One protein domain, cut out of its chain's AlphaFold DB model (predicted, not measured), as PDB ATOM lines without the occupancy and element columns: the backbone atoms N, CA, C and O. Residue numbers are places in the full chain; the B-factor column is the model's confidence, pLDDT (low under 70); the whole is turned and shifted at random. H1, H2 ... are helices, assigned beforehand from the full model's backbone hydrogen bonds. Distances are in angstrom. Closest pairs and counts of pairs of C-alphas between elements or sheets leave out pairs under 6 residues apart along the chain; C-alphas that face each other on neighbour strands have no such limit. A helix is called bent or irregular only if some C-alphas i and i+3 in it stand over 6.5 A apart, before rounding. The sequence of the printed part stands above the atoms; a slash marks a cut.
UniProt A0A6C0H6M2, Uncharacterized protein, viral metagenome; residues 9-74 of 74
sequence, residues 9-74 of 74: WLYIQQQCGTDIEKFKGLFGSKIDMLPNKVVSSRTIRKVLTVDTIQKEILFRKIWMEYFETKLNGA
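What this domain is: This is residues 9 to 74 of the 74 residues of an uncharacterized protein of viral metagenome (UniProt A0A6C0H6M2). One long helix, H4, makes the length of this domain and crosses H2 nearly at right angles, while two short helices, H1 and H3, come near the same long helix further along it, at Tyr 66 and Trp 63. The last residues of H2 meet H3, and a stretch without a named element, residues 31 to 40, joins these two helices. The printed part has 66 residues with four named helices, in the order H1, H2, H3, H4, and no named strand; the class is all helix. The whole is compact, with a radius of gyration of the C-alphas of 11.1 A, and the C-alphas span 33 by 24 by 19 A.

How they stand to each other: Start with H1, residues 9 to 14, and go on to H2, residues 18 to 30: they are close but not clearly touching, and their closest C-alphas are those of Ile 12 and Ile 20, 6.7 A apart. They run opposite ways at a steep tilt of 46 degrees. Next comes H3, residues 41 to 48, which only just touches H2, with 3 pairs of C-alphas within 8 A; look at the closest, Lys 30 and Leu 48, 5.4 A apart. H2 touches H3 with residues 27 to 30 alone. Their steep tilt of 67 degrees, the same way, is only just short of about perpendicular. H1 and H3 are apart. Now look at H4, residues 53 to 72, which touches H2 with residues 55 to 62 alone; the closest C-alphas, of Phe 23 and Leu 58, are 6.8 A apart. These two helices are only just about perpendicular, at 70.4 degrees. H4 is close to H1 but not clearly touching, with the C-alphas of Tyr 11 and Tyr 66 closest at 6.6 A, and their lines are about perpendicular at 77 degrees. H4 is also close to H3 but not clearly touching: the closest C-alphas, of Ser 41 and Trp 63, are 7.6 A apart, and the two run opposite ways at a steep tilt of 50 degrees. In H1, H3 and H4 every O i to N i+4 pair is within hydrogen-bond range; in H2 it is 7 of 9.

Where its parts are: Find C-alpha 9 at (248.858, 287.802, 235.819), where H1 begins; it measures 8.7 A to C-alpha 14. H2 measures 18.6 A from C-alpha 18 to C-alpha 30 and is irregular, with C-alphas 26 and 29 lying 9.4 A apart. H3 measures 10.4 A from C-alpha 41 to C-alpha 48. H4 begins at C-alpha 53, (230.393, 290.802, 246.702), and runs 28.5 A to C-alpha 72 at (256.428, 279.768, 250.104).

The domain as a whole: The two C-alphas farthest apart, of Thr 52 and Ala 74, are 33.5 A apart. The printed part has no cut; the links from H1 to H2 and from H3 to H4 are tight, and that from H2 to H3 is short. The mean pLDDT of the printed part is 90.4, and residues 73 to 74 are under 70.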
ATOM      1  N   TRP A   9     249.251 288.257 237.153       93.38
ATOM      2  CA  TRP A   9     248.858 287.802 235.819       93.38
ATOM      3  C   TRP A   9     249.482 286.443 235.462       93.38
ATOM      4  O   TRP A   9     248.743 285.529 235.106       93.38
ATOM      5  N   LEU A  10     250.801 286.272 235.630       91.88
ATOM      6  CA  LEU A  10     251.473 284.989 235.371       91.88
ATOM      7  C   LEU A  10     250.893 283.859 236.226       91.88
ATOM      8  O   LEU A  10     250.653 282.775 235.706       91.88
ATOM      9  N   TYR A  11     250.611 284.131 237.502       92.19
ATOM     10  CA  TYR A  11     249.979 283.173 238.403       92.19
ATOM     11  C   TYR A  11     248.621 282.701 237.868       92.19
ATOM     12  O   TYR A  11     248.398 281.503 237.741       92.19
ATOM     13  N   ILE A  12     247.738 283.620 237.462       93.00
ATOM     14  CA  ILE A  12     246.438 283.256 236.880       93.00
ATOM     15  C   ILE A  12     246.601 282.446 235.586       93.00
ATOM     16  O   ILE A  12     245.819 281.529 235.338       93.00
ATOM     17  N   GLN A  13     247.588 282.772 234.746       90.25
ATOM     18  CA  GLN A  13     247.809 282.067 233.479       90.25
ATOM     19  C   GLN A  13     248.353 280.650 233.682       90.25
ATOM     20  O   GLN A  13     247.877 279.726 233.028       90.25
ATOM     21  N   GLN A  14     249.312 280.478 234.593       88.81
ATOM     22  CA  GLN A  14     250.003 279.207 234.827       88.81
ATOM     23  C   GLN A  14     249.183 278.224 235.666       88.81
ATOM     24  O   GLN A  14     249.353 277.015 235.516       88.81
ATOM     25  N   GLN A  15     248.289 278.725 236.523       86.38
ATOM     26  CA  GLN A  15     247.537 277.876 237.435       86.38
ATOM     27  C   GLN A  15     246.229 277.355 236.840       86.38
ATOM     28  O   GLN A  15     245.497 278.050 236.126       86.38
ATOM     29  N   CYS A  16     245.935 276.104 237.189       82.12
ATOM     30  CA  CYS A  16     244.711 275.397 236.844       82.12
ATOM     31  C   CYS A  16     244.003 274.973 238.133       82.12
ATOM     32  O   CYS A  16     244.636 274.513 239.082       82.12
ATOM     33  N   GLY A  17     242.684 275.134 238.168       86.81
ATOM     34  CA  GLY A  17     241.861 274.774 239.317       86.81
ATOM     35  C   GLY A  17     240.481 275.407 239.227       86.81
ATOM     36  O   GLY A  17     240.311 276.451 238.599       86.81
ATOM     37  N   THR A  18     239.498 274.799 239.889       90.88
ATOM     38  CA  THR A  18     238.087 275.204 239.807       90.88
ATOM     39  C   THR A  18     237.872 276.685 240.124       90.88
ATOM     40  O   THR A  18     237.072 277.353 239.473       90.88
ATOM     41  N   ASP A  19     238.576 277.232 241.118       90.81
ATOM     42  CA  ASP A  19     238.449 278.646 241.478       90.81
ATOM     43  C   ASP A  19     239.161 279.577 240.492       90.81
ATOM     44  O   ASP A  19     238.645 280.657 240.215       90.81
ATOM     45  N   ILE A  20     240.284 279.148 239.905       93.00
ATOM     46  CA  ILE A  20     240.987 279.898 238.854       93.00
ATOM     47  C   ILE A  20     240.157 279.926 237.570       93.00
ATOM     48  O   ILE A  20     240.050 280.969 236.936       93.00
ATOM     49  N   GLU A  21     239.513 278.821 237.200       93.62
ATOM     50  CA  GLU A  21     238.603 278.774 236.053       93.62
ATOM     51  C   GLU A  21     237.363 279.638 236.286       93.62
ATOM     52  O   GLU A  21     236.985 280.418 235.413       93.62
ATOM     53  N   LYS A  22     236.775 279.592 237.490       93.94
ATOM     54  CA  LYS A  22     235.705 280.522 237.884       93.94
ATOM     55  C   LYS A  22     236.176 281.970 237.831       93.94
ATOM     56  O   LYS A  22     235.430 282.829 237.373       93.94
ATOM     57  N   PHE A  23     237.397 282.253 238.275       94.25
ATOM     58  CA  PHE A  23     237.985 283.589 238.227       94.25
ATOM     59  C   PHE A  23     238.163 284.049 236.774       94.25
ATOM     60  O   PHE A  23     237.744 285.153 236.427       94.25
ATOM     61  N   LYS A  24     238.680 283.172 235.903       93.31
ATOM     62  CA  LYS A  24     238.791 283.392 234.455       93.31
ATOM     63  C   LYS A  24     237.435 283.653 233.806       93.31
ATOM     64  O   LYS A  24     237.301 284.631 233.081       93.31
ATOM     65  N   GLY A  25     236.416 282.864 234.131       92.75
ATOM     66  CA  GLY A  25     235.054 283.076 233.640       92.75
ATOM     67  C   GLY A  25     234.419 284.377 234.143       92.75
ATOM     68  O   GLY A  25     233.739 285.063 233.387       92.75
ATOM     69  N   LEU A  26     234.658 284.749 235.405       93.50
ATOM     70  CA  LEU A  26     234.031 285.917 236.030       93.50
ATOM     71  C   LEU A  26     234.630 287.249 235.558       93.50
ATOM     72  O   LEU A  26     233.914 288.249 235.468       93.50
ATOM     73  N   PHE A  27     235.936 287.279 235.288       91.81
ATOM     74  CA  PHE A  27     236.645 288.494 234.882       91.81
ATOM     75  C   PHE A  27     236.982 288.543 233.384       91.81
ATOM     76  O   PHE A  27     237.199 289.638 232.861       91.81
ATOM     77  N   GLY A  28     236.970 287.402 232.688       89.94
ATOM     78  CA  GLY A  28     237.113 287.296 231.236       89.94
ATOM     79  C   GLY A  28     238.287 288.105 230.687       89.94
ATOM     80  O   GLY A  28     239.401 288.048 231.208       89.94
ATOM     81  N   SER A  29     238.003 288.939 229.683       90.38
ATOM     82  CA  SER A  29     238.977 289.803 228.998       90.38
ATOM     83  C   SER A  29     239.705 290.805 229.902       90.38
ATOM     84  O   SER A  29     240.732 291.355 229.515       90.38
ATOM     85  N   LYS A  30     239.205 291.085 231.115       92.69
ATOM     86  CA  LYS A  30     239.893 291.995 232.049       92.69
ATOM     87  C   LYS A  30     241.165 291.384 232.621       92.69
ATOM     88  O   LYS A  30     242.030 292.119 233.089       92.69
ATOM     89  N   ILE A  31     241.290 290.058 232.583       92.44
ATOM     90  CA  ILE A  31     242.513 289.365 232.991       92.44
ATOM     91  C   ILE A  31     243.653 289.699 232.032       92.44
ATOM     92  O   ILE A  31     244.765 289.936 232.491       92.44
ATOM     93  N   ASP A  32     243.375 289.821 230.735       90.25
ATOM     94  CA  ASP A  32     244.383 290.176 229.726       90.25
ATOM     95  C   ASP A  32     244.873 291.625 229.870       90.25
ATOM     96  O   ASP A  32     245.959 291.973 229.417       90.25
ATOM     97  N   MET A  33     244.099 292.471 230.557       93.38
ATOM     98  CA  MET A  33     244.484 293.841 230.907       93.38
ATOM     99  C   MET A  33     245.339 293.925 232.179       93.38
ATOM    100  O   MET A  33     245.788 295.017 232.549       93.38
ATOM    101  N   LEU A  34     245.547 292.814 232.892       93.94
ATOM    102  CA  LEU A  34     246.371 292.823 234.092       93.94
ATOM    103  C   LEU A  34     247.834 293.098 233.734       93.94
ATOM    104  O   LEU A  34     248.375 292.524 232.791       93.94
ATOM    105  N   PRO A  35     248.520 293.946 234.514       90.12
ATOM    106  CA  PRO A  35     249.917 294.228 234.262       90.12
ATOM    107  C   PRO A  35     250.764 292.979 234.528       90.12
ATOM    108  O   PRO A  35     250.698 292.397 235.614       90.12
ATOM    109  N   ASN A  36     251.646 292.630 233.591       91.12
ATOM    110  CA  ASN A  36     252.691 291.634 233.821       91.12
ATOM    111  C   ASN A  36     253.858 292.234 234.635       91.12
ATOM    112  O   ASN A  36     254.996 292.312 234.187       91.12
ATOM    113  N   LYS A  37     253.545 292.729 235.836       90.06
ATOM    114  CA  LYS A  37     254.502 293.169 236.862       90.06
ATOM    115  C   LYS A  37     253.847 293.101 238.238       90.06
ATOM    116  O   LYS A  37     252.622 293.105 238.353       90.06
ATOM    117  N   VAL A  38     254.654 293.075 239.297       88.69
ATOM    118  CA  VAL A  38     254.130 293.135 240.668       88.69
ATOM    119  C   VAL A  38     253.490 294.500 240.903       88.69
ATOM    120  O   VAL A  38     254.122 295.542 240.739       88.69
ATOM    121  N   VAL A  39     252.218 294.489 241.284       90.50
ATOM    122  CA  VAL A  39     251.450 295.683 241.645       90.50
ATOM    123  C   VAL A  39     250.611 295.398 242.884       90.50
ATOM    124  O   VAL A  39     250.400 294.248 243.265       90.50
ATOM    125  N   SER A  40     250.110 296.459 243.513       92.00
ATOM    126  CA  SER A  40     249.228 296.330 244.672       92.00
ATOM    127  C   SER A  40     247.901 295.644 244.319       92.00
ATOM    128  O   SER A  40     247.382 295.805 243.210       92.00
ATOM    129  N   SER A  41     247.282 294.986 245.304       93.06
ATOM    130  CA  SER A  41     245.923 294.438 245.181       93.06
ATOM    131  C   SER A  41     244.905 295.500 244.757       93.06
ATOM    132  O   SER A  41     243.994 295.216 243.986       93.06
ATOM    133  N   ARG A  42     245.082 296.758 245.190       94.12
ATOM    134  CA  ARG A  42     244.246 297.898 244.780       94.12
ATOM    135  C   ARG A  42     244.304 298.129 243.268       94.12
ATOM    136  O   ARG A  42     243.272 298.401 242.664       94.12
ATOM    137  N   THR A  43     245.486 298.024 242.662       93.81
ATOM    138  CA  THR A  43     245.660 298.168 241.209       93.81
ATOM    139  C   THR A  43     244.929 297.054 240.470       93.81
ATOM    140  O   THR A  43     244.143 297.336 239.572       93.81
ATOM    141  N   ILE A  44     245.118 295.805 240.901       94.44
ATOM    142  CA  ILE A  44     244.457 294.639 240.304       94.44
ATOM    143  C   ILE A  44     242.931 294.746 240.422       94.44
ATOM    144  O   ILE A  44     242.229 294.596 239.425       94.44
ATOM    145  N   ARG A  45     242.407 295.102 241.603       93.50
ATOM    146  CA  ARG A  45     240.960 295.287 241.830       93.50
ATOM    147  C   ARG A  45     240.347 296.326 240.895       93.50
ATOM    148  O   ARG A  45     239.232 296.121 240.418       93.50
ATOM    149  N   LYS A  46     241.065 297.422 240.618       93.19
ATOM    150  CA  LYS A  46     240.614 298.452 239.670       93.19
ATOM    151  C   LYS A  46     240.536 297.909 238.244       93.19
ATOM    152  O   LYS A  46     239.505 298.087 237.605       93.19
ATOM    153  N   VAL A  47     241.579 297.216 237.780       94.25
ATOM    154  CA  VAL A  47     241.613 296.628 236.426       94.25
ATOM    155  C   VAL A  47     240.490 295.604 236.243       94.25
ATOM    156  O   VAL A  47     239.746 295.665 235.270       94.25
ATOM    157  N   LEU A  48     240.300 294.717 237.221       93.62
ATOM    158  CA  LEU A  48     239.270 293.676 237.177       93.62
ATOM    159  C   LEU A  48     237.843 294.206 237.384       93.62
ATOM    160  O   LEU A  48     236.877 293.509 237.077       93.62
ATOM    161  N   THR A  49     237.693 295.442 237.875       92.62
ATOM    162  CA  THR A  49     236.399 296.031 238.257       92.62
ATOM    163  C   THR A  49     235.645 295.122 239.230       92.62
ATOM    164  O   THR A  49     234.591 294.557 238.928       92.62
ATOM    165  N   VAL A  50     236.241 294.932 240.404       91.44
ATOM    166  CA  VAL A  50     235.649 294.163 241.502       91.44
ATOM    167  C   VAL A  50     234.558 295.010 242.168       91.44
ATOM    168  O   VAL A  50     234.829 295.770 243.092       91.44
ATOM    169  N   ASP A  51     233.339 294.920 241.638       91.19
ATOM    170  CA  ASP A  51     232.179 295.755 241.989       91.19
ATOM    171  C   ASP A  51     231.030 294.981 242.661       91.19
ATOM    172  O   ASP A  51     230.076 295.587 243.143       91.19
ATOM    173  N   THR A  52     231.128 293.652 242.747       92.81
ATOM    174  CA  THR A  52     230.149 292.800 243.435       92.81
ATOM    175  C   THR A  52     230.783 292.022 244.582       92.81
ATOM    176  O   THR A  52     231.977 291.716 244.570       92.81
ATOM    177  N   ILE A  53     229.961 291.631 245.564       93.06
ATOM    178  CA  ILE A  53     230.393 290.802 246.702       93.06
ATOM    179  C   ILE A  53     230.989 289.473 246.212       93.06
ATOM    180  O   ILE A  53     232.032 289.048 246.700       93.06
ATOM    181  N   GLN A  54     230.377 288.843 245.205       92.69
ATOM    182  CA  GLN A  54     230.875 287.590 244.632       92.69
ATOM    183  C   GLN A  54     232.274 287.754 244.020       92.69
ATOM    184  O   GLN A  54     233.159 286.937 244.285       92.69
ATOM    185  N   LYS A  55     232.494 288.824 243.240       93.25
ATOM    186  CA  LYS A  55     233.810 289.149 242.674       93.25
ATOM    187  C   LYS A  55     234.830 289.430 243.771       93.25
ATOM    188  O   LYS A  55     235.971 289.008 243.639       93.25
ATOM    189  N   GLU A  56     234.434 290.115 244.841       94.62
ATOM    190  CA  GLU A  56     235.318 290.436 245.965       94.62
ATOM    191  C   GLU A  56     235.768 289.185 246.720       94.62
ATOM    192  O   GLU A  56     236.958 289.039 246.998       94.62
ATOM    193  N   ILE A  57     234.842 288.272 247.024       94.75
ATOM    194  CA  ILE A  57     235.147 287.012 247.713       94.75
ATOM    195  C   ILE A  57     236.124 286.184 246.878       94.75
ATOM    196  O   ILE A  57     237.165 285.760 247.384       94.75
ATOM    197  N   LEU A  58     235.818 286.000 245.590       94.81
ATOM    198  CA  LEU A  58     236.666 285.214 244.701       94.81
ATOM    199  C   LEU A  58     238.027 285.888 244.485       94.81
ATOM    200  O   LEU A  58     239.056 285.222 244.531       94.81
ATOM    201  N   PHE A  59     238.053 287.215 244.328       95.62
ATOM    202  CA  PHE A  59     239.294 287.975 244.216       95.62
ATOM    203  C   PHE A  59     240.188 287.807 245.441       95.62
ATOM    204  O   PHE A  59     241.370 287.519 245.282       95.62
ATOM    205  N   ARG A  60     239.651 287.964 246.657       95.00
ATOM    206  CA  ARG A  60     240.443 287.815 247.885       95.00
ATOM    207  C   ARG A  60     241.032 286.423 248.016       95.00
ATOM    208  O   ARG A  60     242.203 286.317 248.357       95.00
ATOM    209  N   LYS A  61     240.238 285.389 247.728       94.75
ATOM    210  CA  LYS A  61     240.692 283.998 247.774       94.75
ATOM    211  C   LYS A  61     241.902 283.787 246.859       94.75
ATOM    212  O   LYS A  61     242.980 283.466 247.341       94.75
ATOM    213  N   ILE A  62     241.748 284.096 245.573       95.06
ATOM    214  CA  ILE A  62     242.813 283.920 244.577       95.06
ATOM    215  C   ILE A  62     244.024 284.824 244.857       95.06
ATOM    216  O   ILE A  62     245.168 284.431 244.648       95.06
ATOM    217  N   TRP A  63     243.798 286.041 245.360       94.69
ATOM    218  CA  TRP A  63     244.877 286.947 245.753       94.69
ATOM    219  C   TRP A  63     245.708 286.399 246.918       94.69
ATOM    220  O   TRP A  63     246.931 286.522 246.894       94.69
ATOM    221  N   MET A  64     245.061 285.804 247.924       93.88
ATOM    222  CA  MET A  64     245.753 285.178 249.052       93.88
ATOM    223  C   MET A  64     246.533 283.943 248.608       93.88
ATOM    224  O   MET A  64     247.705 283.839 248.948       93.88
ATOM    225  N   GLU A  65     245.945 283.080 247.775       93.06
ATOM    226  CA  GLU A  65     246.643 281.908 247.222       93.06
ATOM    227  C   GLU A  65     247.892 282.318 246.417       93.06
ATOM    228  O   GLU A  65     248.974 281.745 246.578       93.06
ATOM    229  N   TYR A  66     247.780 283.366 245.592       92.00
ATOM    230  CA  TYR A  66     248.924 283.972 244.902       92.00
ATOM    231  C   TYR A  66     249.987 284.470 245.887       92.00
ATOM    232  O   TYR A  66     251.176 284.210 245.701       92.00
ATOM    233  N   PHE A  67     249.569 285.201 246.923       89.25
ATOM    234  CA  PHE A  67     250.475 285.785 247.906       89.25
ATOM    235  C   PHE A  67     251.217 284.709 248.710       89.25
ATOM    236  O   PHE A  67     252.427 284.810 248.888       89.25
ATOM    237  N   GLU A  68     250.528 283.645 249.116       89.44
ATOM    238  CA  GLU A  68     251.120 282.477 249.776       89.44
ATOM    239  C   GLU A  68     252.094 281.736 248.858       89.44
ATOM    240  O   GLU A  68     253.202 281.416 249.277       89.44
ATOM    241  N   THR A  69     251.738 281.531 247.585       87.19
ATOM    242  CA  THR A  69     252.643 280.930 246.586       87.19
ATOM    243  C   THR A  69     253.918 281.765 246.432       87.19
ATOM    244  O   THR A  69     255.022 281.231 246.338       87.19
ATOM    245  N   LYS A  70     253.775 283.093 246.455       82.25
ATOM    246  CA  LYS A  70     254.885 284.049 246.436       82.25
ATOM    247  C   LYS A  70     255.780 283.967 247.675       82.25
ATOM    248  O   LYS A  70     256.974 284.206 247.538       82.25
ATOM    249  N   LEU A  71     255.210 283.687 248.848       81.50
ATOM    250  CA  LEU A  71     255.934 283.588 250.119       81.50
ATOM    251  C   LEU A  71     256.612 282.227 250.310       81.50
ATOM    252  O   LEU A  71     257.737 282.179 250.790       81.50
ATOM    253  N   ASN A  72     255.946 281.140 249.921       77.50
ATOM    254  CA  ASN A  72     256.428 279.768 250.104       77.50
ATOM    255  C   ASN A  72     257.364 279.298 248.976       77.50
ATOM    256  O   ASN A  72     257.975 278.240 249.088       77.50
ATOM    257  N   GLY A  73     257.450 280.050 247.875       61.75
ATOM    258  CA  GLY A  73     258.363 279.798 246.757       61.75
ATOM    259  C   GLY A  73     259.727 280.492 246.869       61.75
ATOM    260  O   GLY A  73     260.394 280.618 245.839       61.75
ATOM    261  N   ALA A  74     260.097 280.981 248.061       47.03
ATOM    262  CA  ALA A  74     261.376 281.626 248.380       47.03
ATOM    263  C   ALA A  74     262.310 280.691 249.160       47.03
ATOM    264  O   ALA A  74     261.810 279.978 250.058       47.03
TER     265      ALA A  74